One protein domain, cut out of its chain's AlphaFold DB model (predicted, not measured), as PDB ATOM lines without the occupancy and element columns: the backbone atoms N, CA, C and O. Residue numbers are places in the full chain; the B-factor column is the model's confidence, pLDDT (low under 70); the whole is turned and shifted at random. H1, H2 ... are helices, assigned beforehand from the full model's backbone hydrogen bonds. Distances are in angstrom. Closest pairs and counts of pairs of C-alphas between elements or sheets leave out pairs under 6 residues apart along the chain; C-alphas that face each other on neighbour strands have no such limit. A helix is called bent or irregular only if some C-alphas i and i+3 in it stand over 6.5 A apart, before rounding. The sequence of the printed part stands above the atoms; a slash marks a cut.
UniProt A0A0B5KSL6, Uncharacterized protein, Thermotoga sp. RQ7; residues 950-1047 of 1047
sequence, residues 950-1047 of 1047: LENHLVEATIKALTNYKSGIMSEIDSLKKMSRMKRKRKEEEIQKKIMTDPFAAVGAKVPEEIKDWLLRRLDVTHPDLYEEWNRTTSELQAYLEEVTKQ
ATOM      1  N   LEU A 950      61.707   7.775 -28.001       65.62
ATOM      2  CA  LEU A 950      61.745   9.099 -27.401       65.62
ATOM      3  C   LEU A 950      60.441   9.430 -26.643       65.62
ATOM      4  O   LEU A 950      60.489  10.017 -25.564       65.62
ATOM      5  N   GLU A 951      59.285   8.985 -27.150       67.50
ATOM      6  CA  GLU A 951      57.988   9.091 -26.461       67.50
ATOM      7  C   GLU A 951      57.967   8.330 -25.120       67.50
ATOM      8  O   GLU A 951      57.543   8.882 -24.104       67.50
ATOM      9  N   ASN A 952      58.472   7.093 -25.078       66.94
ATOM     10  CA  ASN A 952      58.447   6.267 -23.863       66.94
ATOM     11  C   ASN A 952      59.341   6.828 -22.749       66.94
ATOM     12  O   ASN A 952      58.921   6.913 -21.594       66.94
ATOM     13  N   HIS A 953      60.552   7.274 -23.087       70.69
ATOM     14  CA  HIS A 953      61.445   7.884 -22.100       70.69
ATOM     15  C   HIS A 953      60.878   9.203 -21.541       70.69
ATOM     16  O   HIS A 953      61.088   9.520 -20.368       70.69
ATOM     17  N   LEU A 954      60.087   9.946 -22.332       77.12
ATOM     18  CA  LEU A 954      59.445  11.196 -21.899       77.12
ATOM     19  C   LEU A 954      58.422  10.917 -20.807       77.12
ATOM     20  O   LEU A 954      58.374  11.622 -19.795       77.12
ATOM     21  N   VAL A 955      57.623   9.874 -21.008       75.19
ATOM     22  CA  VAL A 955      56.623   9.418 -20.045       75.19
ATOM     23  C   VAL A 955      57.303   9.022 -18.733       75.19
ATOM     24  O   VAL A 955      56.927   9.531 -17.676       75.19
ATOM     25  N   GLU A 956      58.359   8.210 -18.788       76.12
ATOM     26  CA  GLU A 956      59.096   7.769 -17.596       76.12
ATOM     27  C   GLU A 956      59.741   8.929 -16.820       76.12
ATOM     28  O   GLU A 956      59.616   9.014 -15.592       76.12
ATOM     29  N   ALA A 957      60.412   9.847 -17.519       76.81
ATOM     30  CA  ALA A 957      61.038  11.014 -16.902       76.81
ATOM     31  C   ALA A 957      59.995  11.946 -16.260       76.81
ATOM     32  O   ALA A 957      60.211  12.469 -15.162       76.81
ATOM     33  N   THR A 958      58.834  12.105 -16.907       81.56
ATOM     34  CA  THR A 958      57.712  12.899 -16.388       81.56
ATOM     35  C   THR A 958      57.168  12.287 -15.098       81.56
ATOM     36  O   THR A 958      57.068  12.997 -14.098       81.56
ATOM     37  N   ILE A 959      56.909  10.972 -15.064       80.44
ATOM     38  CA  ILE A 959      56.441  10.261 -13.858       80.44
ATOM     39  C   ILE A 959      57.396  10.494 -12.680       80.44
ATOM     40  O   ILE A 959      56.960  10.836 -11.578       80.44
ATOM     41  N   LYS A 960      58.713  10.374 -12.904       81.62
ATOM     42  CA  LYS A 960      59.721  10.622 -11.858       81.62
ATOM     43  C   LYS A 960      59.657  12.063 -11.332       81.62
ATOM     44  O   LYS A 960      59.718  12.282 -10.120       81.62
ATOM     45  N   ALA A 961      59.504  13.044 -12.220       82.88
ATOM     46  CA  ALA A 961      59.492  14.463 -11.866       82.88
ATOM     47  C   ALA A 961      58.228  14.906 -11.096       82.88
ATOM     48  O   ALA A 961      58.294  15.856 -10.306       82.88
ATOM     49  N   LEU A 962      57.100  14.198 -11.243       84.00
ATOM     50  CA  LEU A 962      55.840  14.526 -10.559       84.00
ATOM     51  C   LEU A 962      55.946  14.510  -9.027       84.00
ATOM     52  O   LEU A 962      55.299  15.315  -8.354       84.00
ATOM     53  N   THR A 963      56.812  13.666  -8.462       78.88
ATOM     54  CA  THR A 963      57.034  13.612  -7.005       78.88
ATOM     55  C   THR A 963      57.593  14.937  -6.471       78.88
ATOM     56  O   THR A 963      57.141  15.449  -5.441       78.88
ATOM     57  N   ASN A 964      58.539  15.536  -7.200       81.56
ATOM     58  CA  ASN A 964      59.138  16.815  -6.823       81.56
ATOM     59  C   ASN A 964      58.121  17.951  -6.966       81.56
ATOM     60  O   ASN A 964      57.957  18.742  -6.034       81.56
ATOM     61  N   TYR A 965      57.372  17.973  -8.072       85.38
ATOM     62  CA  TYR A 965      56.276  18.919  -8.287       85.38
ATOM     63  C   TYR A 965      55.254  18.880  -7.134       85.38
ATOM     64  O   TYR A 965      54.946  19.918  -6.540       85.38
ATOM     65  N   LYS A 966      54.815  17.680  -6.732       83.88
ATOM     66  CA  LYS A 966      53.901  17.479  -5.598       83.88
ATOM     67  C   LYS A 966      54.433  18.099  -4.306       83.88
ATOM     68  O   LYS A 966      53.725  18.866  -3.655       83.88
ATOM     69  N   SER A 967      55.681  17.805  -3.940       81.25
ATOM     70  CA  SER A 967      56.283  18.350  -2.714       81.25
ATOM     71  C   SER A 967      56.402  19.881  -2.730       81.25
ATOM     72  O   SER A 967      56.128  20.535  -1.719       81.25
ATOM     73  N   GLY A 968      56.736  20.468  -3.885       84.62
ATOM     74  CA  GLY A 968      56.815  21.917  -4.067       84.62
ATOM     75  C   GLY A 968      55.464  22.601  -3.858       84.62
ATOM     76  O   GLY A 968      55.365  23.560  -3.088       84.62
ATOM     77  N   ILE A 969      54.403  22.067  -4.469       85.62
ATOM     78  CA  ILE A 969      53.052  22.617  -4.316       85.62
ATOM     79  C   ILE A 969      52.521  22.416  -2.890       85.62
ATOM     80  O   ILE A 969      51.937  23.348  -2.341       85.62
ATOM     81  N   MET A 970      52.776  21.274  -2.236       82.81
ATOM     82  CA  MET A 970      52.406  21.073  -0.822       82.81
ATOM     83  C   MET A 970      53.020  22.138   0.099       82.81
ATOM     84  O   MET A 970      52.324  22.682   0.956       82.81
ATOM     85  N   SER A 971      54.287  22.502  -0.119       83.25
ATOM     86  CA  SER A 971      54.954  23.582   0.624       83.25
ATOM     87  C   SER A 971      54.299  24.952   0.382       83.25
ATOM     88  O   SER A 971      54.078  25.725   1.322       83.25
ATOM     89  N   GLU A 972      53.913  25.251  -0.867       83.81
ATOM     90  CA  GLU A 972      53.146  26.464  -1.186       83.81
ATOM     91  C   GLU A 972      51.767  26.463  -0.499       83.81
ATOM     92  O   GLU A 972      51.371  27.495   0.050       83.81
ATOM     93  N   ILE A 973      51.070  25.321  -0.453       84.94
ATOM     94  CA  ILE A 973      49.790  25.160   0.258       84.94
ATOM     95  C   ILE A 973      49.972  25.418   1.760       84.94
ATOM     96  O   ILE A 973      49.220  26.197   2.345       84.94
ATOM     97  N   ASP A 974      50.999  24.851   2.393       81.00
ATOM     98  CA  ASP A 974      51.258  25.052   3.824       81.00
ATOM     99  C   ASP A 974      51.535  26.511   4.194       81.00
ATOM    100  O   ASP A 974      51.159  26.981   5.277       81.00
ATOM    101  N   SER A 975      52.137  27.272   3.277       82.25
ATOM    102  CA  SER A 975      52.382  28.700   3.474       82.25
ATOM    103  C   SER A 975      51.086  29.511   3.649       82.25
ATOM    104  O   SER A 975      51.090  30.526   4.357       82.25
ATOM    105  N   LEU A 976      49.954  29.034   3.109       81.38
ATOM    106  CA  LEU A 976      48.648  29.689   3.225       81.38
ATOM    107  C   LEU A 976      48.196  29.831   4.684       81.38
ATOM    108  O   LEU A 976      47.597  30.856   5.036       81.38
ATOM    109  N   LYS A 977      48.543  28.876   5.566       74.75
ATOM    110  CA  LYS A 977      48.198  28.903   7.005       74.75
ATOM    111  C   LYS A 977      48.687  30.179   7.700       74.75
ATOM    112  O   LYS A 977      48.014  30.693   8.588       74.75
ATOM    113  N   LYS A 978      49.813  30.747   7.254       75.81
ATOM    114  CA  LYS A 978      50.460  31.927   7.859       75.81
ATOM    115  C   LYS A 978      50.047  33.260   7.218       75.81
ATOM    116  O   LYS A 978      50.523  34.313   7.637       75.81
ATOM    117  N   MET A 979      49.182  33.241   6.200       76.69
ATOM    118  CA  MET A 979      48.803  34.429   5.425       76.69
ATOM    119  C   MET A 979      47.449  35.033   5.835       76.69
ATOM    120  O   MET A 979      46.521  34.334   6.232       76.69
ATOM    121  N   SER A 980      47.307  36.355   5.668       65.06
ATOM    122  CA  SER A 980      46.051  37.094   5.909       65.06
ATOM    123  C   SER A 980      44.938  36.710   4.917       65.06
ATOM    124  O   SER A 980      45.226  36.514   3.735       65.06
ATOM    125  N   ARG A 981      43.668  36.738   5.347       68.25
ATOM    126  CA  ARG A 981      42.477  36.244   4.614       68.25
ATOM    127  C   ARG A 981      42.383  36.648   3.128       68.25
ATOM    128  O   ARG A 981      42.093  35.811   2.283       68.25
ATOM    129  N   MET A 982      42.665  37.910   2.790       65.50
ATOM    130  CA  MET A 982      42.551  38.414   1.409       65.50
ATOM    131  C   MET A 982      43.711  37.965   0.501       65.50
ATOM    132  O   MET A 982      43.503  37.671  -0.673       65.50
ATOM    133  N   LYS A 983      44.932  37.878   1.050       67.94
ATOM    134  CA  LYS A 983      46.100  37.331   0.337       67.94
ATOM    135  C   LYS A 983      46.013  35.810   0.207       67.94
ATOM    136  O   LYS A 983      46.395  35.286  -0.831       67.94
ATOM    137  N   ARG A 984      45.449  35.136   1.219       77.88
ATOM    138  CA  ARG A 984      45.213  33.688   1.218       77.88
ATOM    139  C   ARG A 984      44.341  33.277   0.027       77.88
ATOM    140  O   ARG A 984      44.782  32.453  -0.755       77.88
ATOM    141  N   LYS A 985      43.195  33.938  -0.191       76.81
ATOM    142  CA  LYS A 985      42.278  33.614  -1.302       76.81
ATOM    143  C   LYS A 985      42.895  33.805  -2.700       76.81
ATOM    144  O   LYS A 985      42.698  32.978  -3.577       76.81
ATOM    145  N   ARG A 986      43.683  34.869  -2.915       75.94
ATOM    146  CA  ARG A 986      44.383  35.074  -4.203       75.94
ATOM    147  C   ARG A 986      45.457  34.017  -4.453       75.94
ATOM    148  O   ARG A 986      45.613  33.568  -5.581       75.94
ATOM    149  N   LYS A 987      46.202  33.639  -3.410       81.00
ATOM    150  CA  LYS A 987      47.251  32.621  -3.520       81.00
ATOM    151  C   LYS A 987      46.659  31.212  -3.656       81.00
ATOM    152  O   LYS A 987      47.222  30.395  -4.366       81.00
ATOM    153  N   GLU A 988      45.501  30.956  -3.058       82.75
ATOM    154  CA  GLU A 988      44.701  29.743  -3.265       82.75
ATOM    155  C   GLU A 988      44.243  29.598  -4.725       82.75
ATOM    156  O   GLU A 988      44.476  28.552  -5.317       82.75
ATOM    157  N   GLU A 989      43.681  30.646  -5.341       81.38
ATOM    158  CA  GLU A 989      43.300  30.631  -6.767       81.38
ATOM    159  C   GLU A 989      44.513  30.411  -7.693       81.38
ATOM    160  O   GLU A 989      44.412  29.736  -8.718       81.38
ATOM    161  N   GLU A 990      45.679  30.960  -7.336       83.62
ATOM    162  CA  GLU A 990      46.937  30.723  -8.055       83.62
ATOM    163  C   GLU A 990      47.395  29.261  -7.929       83.62
ATOM    164  O   GLU A 990      47.758  28.644  -8.929       83.62
ATOM    165  N   ILE A 991      47.339  28.689  -6.722       84.00
ATOM    166  CA  ILE A 991      47.699  27.288  -6.477       84.00
ATOM    167  C   ILE A 991      46.703  26.343  -7.166       84.00
ATOM    168  O   ILE A 991      47.136  25.385  -7.795       84.00
ATOM    169  N   GLN A 992      45.397  26.633  -7.149       81.94
ATOM    170  CA  GLN A 992      44.398  25.860  -7.901       81.94
ATOM    171  C   GLN A 992      44.701  25.852  -9.397       81.94
ATOM    172  O   GLN A 992      44.651  24.799 -10.024       81.94
ATOM    173  N   LYS A 993      45.069  26.998  -9.982       82.31
ATOM    174  CA  LYS A 993      45.470  27.043 -11.395       82.31
ATOM    175  C   LYS A 993      46.709  26.203 -11.677       82.31
ATOM    176  O   LYS A 993      46.749  25.557 -12.716       82.31
ATOM    177  N   LYS A 994      47.688  26.190 -10.766       80.94
ATOM    178  CA  LYS A 994      48.872  25.329 -10.889       80.94
ATOM    179  C   LYS A 994      48.507  23.847 -10.800       80.94
ATOM    180  O   LYS A 994      49.036  23.079 -11.582       80.94
ATOM    181  N   ILE A 995      47.596  23.447  -9.910       82.31
ATOM    182  CA  ILE A 995      47.153  22.045  -9.783       82.31
ATOM    183  C   ILE A 995      46.436  21.562 -11.061       82.31
ATOM    184  O   ILE A 995      46.512  20.386 -11.396       82.31
ATOM    185  N   MET A 996      45.779  22.463 -11.800       75.25
ATOM    186  CA  MET A 996      44.964  22.138 -12.981       75.25
ATOM    187  C   MET A 996      45.709  22.187 -14.338       75.25
ATOM    188  O   MET A 996      45.056  22.078 -15.376       75.25
ATOM    189  N   THR A 997      47.033  22.385 -14.380       80.62
ATOM    190  CA  THR A 997      47.826  22.336 -15.638       80.62
ATOM    191  C   THR A 997      48.092  20.903 -16.116       80.62
ATOM    192  O   THR A 997      47.969  19.978 -15.336       80.62
ATOM    193  N   ASP A 998      48.455  20.681 -17.384       80.75
ATOM    194  CA  ASP A 998      48.747  19.330 -17.904       80.75
ATOM    195  C   ASP A 998      50.062  18.735 -17.334       80.75
ATOM    196  O   ASP A 998      50.938  19.504 -16.923       80.75
ATOM    197  N   PRO A 999      50.234  17.392 -17.297       78.81
ATOM    198  CA  PRO A 999      51.367  16.751 -16.618       78.81
ATOM    199  C   PRO A 999      52.732  17.140 -17.194       78.81
ATOM    200  O   PRO A 999      53.693  17.271 -16.440       78.81
ATOM    201  N   PHE A1000      52.826  17.368 -18.507       81.62
ATOM    202  CA  PHE A1000      54.080  17.733 -19.167       81.62
ATOM    203  C   PHE A1000      54.458  19.188 -18.879       81.62
ATOM    204  O   PHE A1000      55.604  19.484 -18.539       81.62
ATOM    205  N   ALA A1001      53.487  20.104 -18.937       81.75
ATOM    206  CA  ALA A1001      53.698  21.497 -18.559       81.75
ATOM    207  C   ALA A1001      53.988  21.658 -17.058       81.75
ATOM    208  O   ALA A1001      54.798  22.507 -16.688       81.75
ATOM    209  N   ALA A1002      53.381  20.831 -16.200       80.56
ATOM    210  CA  ALA A1002      53.603  20.855 -14.753       80.56
ATOM    211  C   ALA A1002      55.070  20.589 -14.376       80.56
ATOM    212  O   ALA A1002      55.575  21.180 -13.420       80.56
ATOM    213  N   VAL A1003      55.762  19.746 -15.149       81.38
ATOM    214  CA  VAL A1003      57.185  19.421 -14.951       81.38
ATOM    215  C   VAL A1003      58.130  20.197 -15.878       81.38
ATOM    216  O   VAL A1003      59.340  20.017 -15.798       81.38
ATOM    217  N   GLY A1004      57.605  21.070 -16.743       78.25
ATOM    218  CA  GLY A1004      58.409  21.918 -17.629       78.25
ATOM    219  C   GLY A1004      58.966  21.229 -18.884       78.25
ATOM    220  O   GLY A1004      59.992  21.671 -19.404       78.25
ATOM    221  N   ALA A1005      58.322  20.175 -19.393       79.31
ATOM    222  CA  ALA A1005      58.719  19.519 -20.643       79.31
ATOM    223  C   ALA A1005      58.308  20.344 -21.886       79.31
ATOM    224  O   ALA A1005      57.152  20.756 -22.019       79.31
ATOM    225  N   LYS A1006      59.237  20.561 -22.826       75.25
ATOM    226  CA  LYS A1006      59.046  21.242 -24.119       75.25
ATOM    227  C   LYS A1006      58.468  20.274 -25.159       75.25
ATOM    228  O   LYS A1006      59.149  19.859 -26.093       75.25
ATOM    229  N   VAL A1007      57.204  19.897 -25.002       71.94
ATOM    230  CA  VAL A1007      56.510  19.054 -25.989       71.94
ATOM    231  C   VAL A1007      55.853  19.947 -27.052       71.94
ATOM    232  O   VAL A1007      55.099  20.848 -26.670       71.94
ATOM    233  N   PRO A1008      56.095  19.734 -28.363       61.75
ATOM    234  CA  PRO A1008      55.401  20.466 -29.422       61.75
ATOM    235  C   PRO A1008      53.880  20.328 -29.294       61.75
ATOM    236  O   PRO A1008      53.381  19.222 -29.070       61.75
ATOM    237  N   GLU A1009      53.130  21.421 -29.464       57.53
ATOM    238  CA  GLU A1009      51.686  21.422 -29.169       57.53
ATOM    239  C   GLU A1009      50.879  20.428 -30.020       57.53
ATOM    240  O   GLU A1009      49.909  19.841 -29.551       57.53
ATOM    241  N   GLU A1010      51.321  20.149 -31.245       54.91
ATOM    242  CA  GLU A1010      50.686  19.189 -32.160       54.91
ATOM    243  C   GLU A1010      50.764  17.735 -31.655       54.91
ATOM    244  O   GLU A1010      49.847  16.944 -31.878       54.91
ATOM    245  N   ILE A1011      51.844  17.393 -30.944       59.50
ATOM    246  CA  ILE A1011      52.076  16.073 -30.337       59.50
ATOM    247  C   ILE A1011      51.444  16.026 -28.946       59.50
ATOM    248  O   ILE A1011      50.831  15.028 -28.566       59.50
ATOM    249  N   LYS A1012      51.536  17.131 -28.203       62.56
ATOM    250  CA  LYS A1012      50.969  17.283 -26.864       62.56
ATOM    251  C   LYS A1012      49.458  17.045 -26.866       62.56
ATOM    252  O   LYS A1012      48.964  16.261 -26.060       62.56
ATOM    253  N   ASP A1013      48.738  17.618 -27.829       57.47
ATOM    254  CA  ASP A1013      47.288  17.439 -27.969       57.47
ATOM    255  C   ASP A1013      46.897  15.992 -28.340       57.47
ATOM    256  O   ASP A1013      45.824  15.512 -27.967       57.47
ATOM    257  N   TRP A1014      47.762  15.270 -29.061       59.59
ATOM    258  CA  TRP A1014      47.547  13.866 -29.434       59.59
ATOM    259  C   TRP A1014      47.803  12.909 -28.263       59.59
ATOM    260  O   TRP A1014      46.954  12.059 -27.980       59.59
ATOM    261  N   LEU A1015      48.915  13.099 -27.546       63.88
ATOM    262  CA  LEU A1015      49.270  12.327 -26.353       63.88
ATOM    263  C   LEU A1015      48.240  12.523 -25.233       63.88
ATOM    264  O   LEU A1015      47.792  11.548 -24.637       63.88
ATOM    265  N   LEU A1016      47.791  13.762 -24.992       63.31
ATOM    266  CA  LEU A1016      46.803  14.079 -23.952       63.31
ATOM    267  C   LEU A1016      45.410  13.484 -24.230       63.31
ATOM    268  O   LEU A1016      44.712  13.111 -23.291       63.31
ATOM    269  N   ARG A1017      44.989  13.355 -25.499       58.12
ATOM    270  CA  ARG A1017      43.653  12.834 -25.870       58.12
ATOM    271  C   ARG A1017      43.494  11.317 -25.732       58.12
ATOM    272  O   ARG A1017      42.362  10.841 -25.803       58.12
ATOM    273  N   ARG A1018      44.590  10.562 -25.615       59.00
ATOM    274  CA  ARG A1018      44.592   9.086 -25.500       59.00
ATOM    275  C   ARG A1018      45.435   8.575 -24.336       59.00
ATOM    276  O   ARG A1018      45.777   7.397 -24.307       59.00
ATOM    277  N   LEU A1019      45.779   9.454 -23.401       63.88
ATOM    278  CA  LEU A1019      46.757   9.180 -22.351       63.88
ATOM    279  C   LEU A1019      46.326   8.020 -21.434       63.88
ATOM    280  O   LEU A1019      47.168   7.259 -20.978       63.88
ATOM    281  N   ASP A1020      45.018   7.825 -21.254       56.72
ATOM    282  CA  ASP A1020      44.405   6.691 -20.551       56.72
ATOM    283  C   ASP A1020      44.560   5.341 -21.281       56.72
ATOM    284  O   ASP A1020      44.484   4.287 -20.653       56.72
ATOM    285  N   VAL A1021      44.780   5.362 -22.600       56.31
ATOM    286  CA  VAL A1021      44.897   4.169 -23.454       56.31
ATOM    287  C   VAL A1021      46.350   3.845 -23.793       56.31
ATOM    288  O   VAL A1021      46.710   2.671 -23.841       56.31
ATOM    289  N   THR A1022      47.176   4.852 -24.081       57.09
ATOM    290  CA  THR A1022      48.555   4.640 -24.547       57.09
ATOM    291  C   THR A1022      49.575   4.599 -23.416       57.09
ATOM    292  O   THR A1022      50.500   3.802 -23.503       57.09
ATOM    293  N   HIS A1023      49.388   5.388 -22.352       72.06
ATOM    294  CA  HIS A1023      50.334   5.498 -21.230       72.06
ATOM    295  C   HIS A1023      49.592   5.586 -19.883       72.06
ATOM    296  O   HIS A1023      49.625   6.630 -19.221       72.06
ATOM    297  N   PRO A1024      48.905   4.500 -19.471       69.12
ATOM    298  CA  PRO A1024      48.030   4.498 -18.297       69.12
ATOM    299  C   PRO A1024      48.763   4.872 -17.002       69.12
ATOM    300  O   PRO A1024      48.192   5.551 -16.151       69.12
ATOM    301  N   ASP A1025      50.043   4.521 -16.887       73.94
ATOM    302  CA  ASP A1025      50.852   4.761 -15.688       73.94
ATOM    303  C   ASP A1025      51.020   6.262 -15.388       73.94
ATOM    304  O   ASP A1025      50.890   6.702 -14.243       73.94
ATOM    305  N   LEU A1026      51.249   7.083 -16.421       79.81
ATOM    306  CA  LEU A1026      51.350   8.540 -16.269       79.81
ATOM    307  C   LEU A1026      49.986   9.167 -15.965       79.81
ATOM    308  O   LEU A1026      49.903  10.101 -15.164       79.81
ATOM    309  N   TYR A1027      48.921   8.649 -16.578       78.44
ATOM    310  CA  TYR A1027      47.558   9.108 -16.319       78.44
ATOM    311  C   TYR A1027      47.138   8.853 -14.863       78.44
ATOM    312  O   TYR A1027      46.605   9.752 -14.204       78.44
ATOM    313  N   GLU A1028      47.406   7.657 -14.334       79.31
ATOM    314  CA  GLU A1028      47.106   7.299 -12.945       79.31
ATOM    315  C   GLU A1028      47.906   8.144 -11.948       79.31
ATOM    316  O   GLU A1028      47.330   8.709 -11.011       79.31
ATOM    317  N   GLU A1029      49.216   8.291 -12.162       81.62
ATOM    318  CA  GLU A1029      50.089   9.029 -11.245       81.62
ATOM    319  C   GLU A1029      49.766  10.533 -11.211       81.62
ATOM    320  O   GLU A1029      49.760  11.158 -10.141       81.62
ATOM    321  N   TRP A1030      49.429  11.118 -12.364       85.56
ATOM    322  CA  TRP A1030      49.003  12.514 -12.461       85.56
ATOM    323  C   TRP A1030      47.667  12.762 -11.752       85.56
ATOM    324  O   TRP A1030      47.545  13.698 -10.953       85.56
ATOM    325  N   ASN A1031      46.675  11.897 -11.979       81.94
ATOM    326  CA  ASN A1031      45.376  11.994 -11.313       81.94
ATOM    327  C   ASN A1031      45.491  11.816  -9.799       81.94
ATOM    328  O   ASN A1031      44.845  12.544  -9.042       81.94
ATOM    329  N   ARG A1032      46.339  10.886  -9.342       83.69
ATOM    330  CA  ARG A1032      46.632  10.709  -7.916       83.69
ATOM    331  C   ARG A1032      47.238  11.978  -7.324       83.69
ATOM    332  O   ARG A1032      46.723  12.501  -6.337       83.69
ATOM    333  N   THR A1033      48.291  12.498  -7.951       83.88
ATOM    334  CA  THR A1033      49.024  13.675  -7.469       83.88
ATOM    335  C   THR A1033      48.131  14.913  -7.384       83.88
ATOM    336  O   THR A1033      48.116  15.594  -6.359       83.88
ATOM    337  N   THR A1034      47.352  15.197  -8.427       83.31
ATOM    338  CA  THR A1034      46.441  16.353  -8.454       83.31
ATOM    339  C   THR A1034      45.303  16.217  -7.449       83.31
ATOM    340  O   THR A1034      45.043  17.164  -6.705       83.31
ATOM    341  N   SER A1035      44.687  15.036  -7.345       84.50
ATOM    342  CA  SER A1035      43.621  14.769  -6.369       84.50
ATOM    343  C   SER A1035      44.103  14.951  -4.929       84.50
ATOM    344  O   SER A1035      43.419  15.576  -4.119       84.50
ATOM    345  N   GLU A1036      45.297  14.453  -4.601       85.38
ATOM    346  CA  GLU A1036      45.891  14.598  -3.269       85.38
ATOM    347  C   GLU A1036      46.246  16.055  -2.943       85.38
ATOM    348  O   GLU A1036      45.980  16.521  -1.835       85.38
ATOM    349  N   LEU A1037      46.806  16.802  -3.902       87.38
ATOM    350  CA  LEU A1037      47.099  18.229  -3.729       87.38
ATOM    351  C   LEU A1037      45.824  19.059  -3.553       87.38
ATOM    352  O   LEU A1037      45.794  19.976  -2.731       87.38
ATOM    353  N   GLN A1038      44.771  18.731  -4.299       85.88
ATOM    354  CA  GLN A1038      43.491  19.426  -4.224       85.88
ATOM    355  C   GLN A1038      42.775  19.136  -2.902       85.88
ATOM    356  O   GLN A1038      42.321  20.070  -2.241       85.88
ATOM    357  N   ALA A1039      42.778  17.877  -2.455       84.38
ATOM    358  CA  ALA A1039      42.290  17.498  -1.131       84.38
ATOM    359  C   ALA A1039      43.061  18.220  -0.009       84.38
ATOM    360  O   ALA A1039      42.445  18.753   0.915       84.38
ATOM    361  N   TYR A1040      44.393  18.309  -0.111       86.50
ATOM    362  CA  TYR A1040      45.216  19.006   0.882       86.50
ATOM    363  C   TYR A1040      44.951  20.518   0.906       86.50
ATOM    364  O   TYR A1040      44.838  21.119   1.976       86.50
ATOM    365  N   LEU A1041      44.790  21.146  -0.262       85.00
ATOM    366  CA  LEU A1041      44.435  22.561  -0.356       85.00
ATOM    367  C   LEU A1041      43.058  22.843   0.264       85.00
ATOM    368  O   LEU A1041      42.911  23.817   1.006       85.00
ATOM    369  N   GLU A1042      42.062  21.992   0.009       83.94
ATOM    370  CA  GLU A1042      40.734  22.100   0.624       83.94
ATOM    371  C   GLU A1042      40.773  21.927   2.149       83.94
ATOM    372  O   GLU A1042      40.056  22.617   2.876       83.94
ATOM    373  N   GLU A1043      41.606  21.020   2.659       81.94
ATOM    374  CA  GLU A1043      41.766  20.811   4.099       81.94
ATOM    375  C   GLU A1043      42.398  22.034   4.782       81.94
ATOM    376  O   GLU A1043      41.886  22.527   5.790       81.94
ATOM    377  N   VAL A1044      43.469  22.581   4.199       79.00
ATOM    378  CA  VAL A1044      44.189  23.747   4.738       79.00
ATOM    379  C   VAL A1044      43.373  25.043   4.650       79.00
ATOM    380  O   VAL A1044      43.569  25.948   5.460       79.00
ATOM    381  N   THR A1045      42.449  25.153   3.695       74.88
ATOM    382  CA  THR A1045      41.575  26.331   3.529       74.88
ATOM    383  C   THR A1045      40.319  26.289   4.406       74.88
ATOM    384  O   THR A1045      39.774  27.350   4.719       74.88
ATOM    385  N   LYS A1046      39.882  25.098   4.852       72.19
ATOM    386  CA  LYS A1046      38.795  24.917   5.839       72.19
ATOM    387  C   LYS A1046      39.204  25.276   7.279       72.19
ATOM    388  O   LYS A1046      38.315  25.591   8.071       72.19
ATOM    389  N   GLN A1047      40.500  25.222   7.610       54.44
ATOM    390  CA  GLN A1047      41.089  25.645   8.896       54.44
ATOM    391  C   GLN A1047      41.363  27.159   8.946       54.44
ATOM    392  O   GLN A1047      41.061  27.762  10.001       54.44
TER     393      GLN A1047
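This is residues 950 to 1047 of the 1047 residues of an uncharacterized protein of Thermotoga sp. RQ7 (UniProt A0A0B5KSL6). What shape does this domain make? It is a rod: the long helices H1 and H6 run side by side the same way, and the shorter H2 runs back beside them, the three forming an up-and-down bundle in which each runs against the one before it. Short H3 follows H2 beside H1, while H4 and H5 lie toward the end of the rod where H1 begins. What are its make-up and size? The printed part has 98 residues with six named helices, H1 to H6 in chain order, and no named strand; the class is all helix. It is only just compact, close to loose, with a radius of gyration of the C-alphas of 15.0 A and spans of 46 by 21 by 19 A.

Where does the first helix run? H1 is residues 950 to 978, from C-alpha 950 at (61.745, 9.099, -27.401), and is 43.5 A long. It has a kink of 32 degrees near residue 962 but is neither bent nor irregular, only just: C-alphas 960 and 963 are 6.3 A apart. Which helices follow? H2 is residues 981 to 995, 20.8 A long, H3 residues 999 to 1002, H4 residues 1009 to 1017 and H5 residues 1019 to 1022. H6, residues 1024 to 1046, is 32.9 A long and ends at C-alpha 1046 at (38.795, 24.917, 5.839).

What does H1 touch? H1 and H2 form a helical hairpin, opposite ways at a shallow tilt of 9 degrees; H1 touches H2 with residues 969 to 976 alone, closest at the C-alphas of Leu 976 and Arg 984, 5.6 A. H1 touches H3 with residues 958 to 965 alone, the closest C-alphas being Thr 958 and Phe 1000, 6.7 A. H1 touches H6, the same way at a shallow tilt of 4 degrees, closest at the C-alphas of Ile 959 and Leu 1026, 5.9 A. What else does H6 meet? With residues 1034 to 1041 alone it touches H2, opposite ways at a shallow tilt of 6 degrees; the C-alphas of Ile 995 and Thr 1034 are closest, 5.9 A. H5 and H6 only just touch, only at the corner, with 3 pairs of C-alphas within 8 A, and H4 touches no helix. Are the backbones complete? Every O i to N i+4 pair is within hydrogen-bond range in H6, against 20 of 25 in H1, 10 of 11 in H2 and 4 of 5 in H4; H3 and H5 are too short for such a pair.

How far does it reach? The two C-alphas farthest apart, those of Leu 950 and Ser 980, are 46.3 A apart. Is it continuous? The printed part has no cut and no long link. Where is confidence low? Residues 950 to 952, 980 to 983, 1008 to 1022, 1024 and 1047 are under 70 in pLDDT; the mean of the printed part is 76.0.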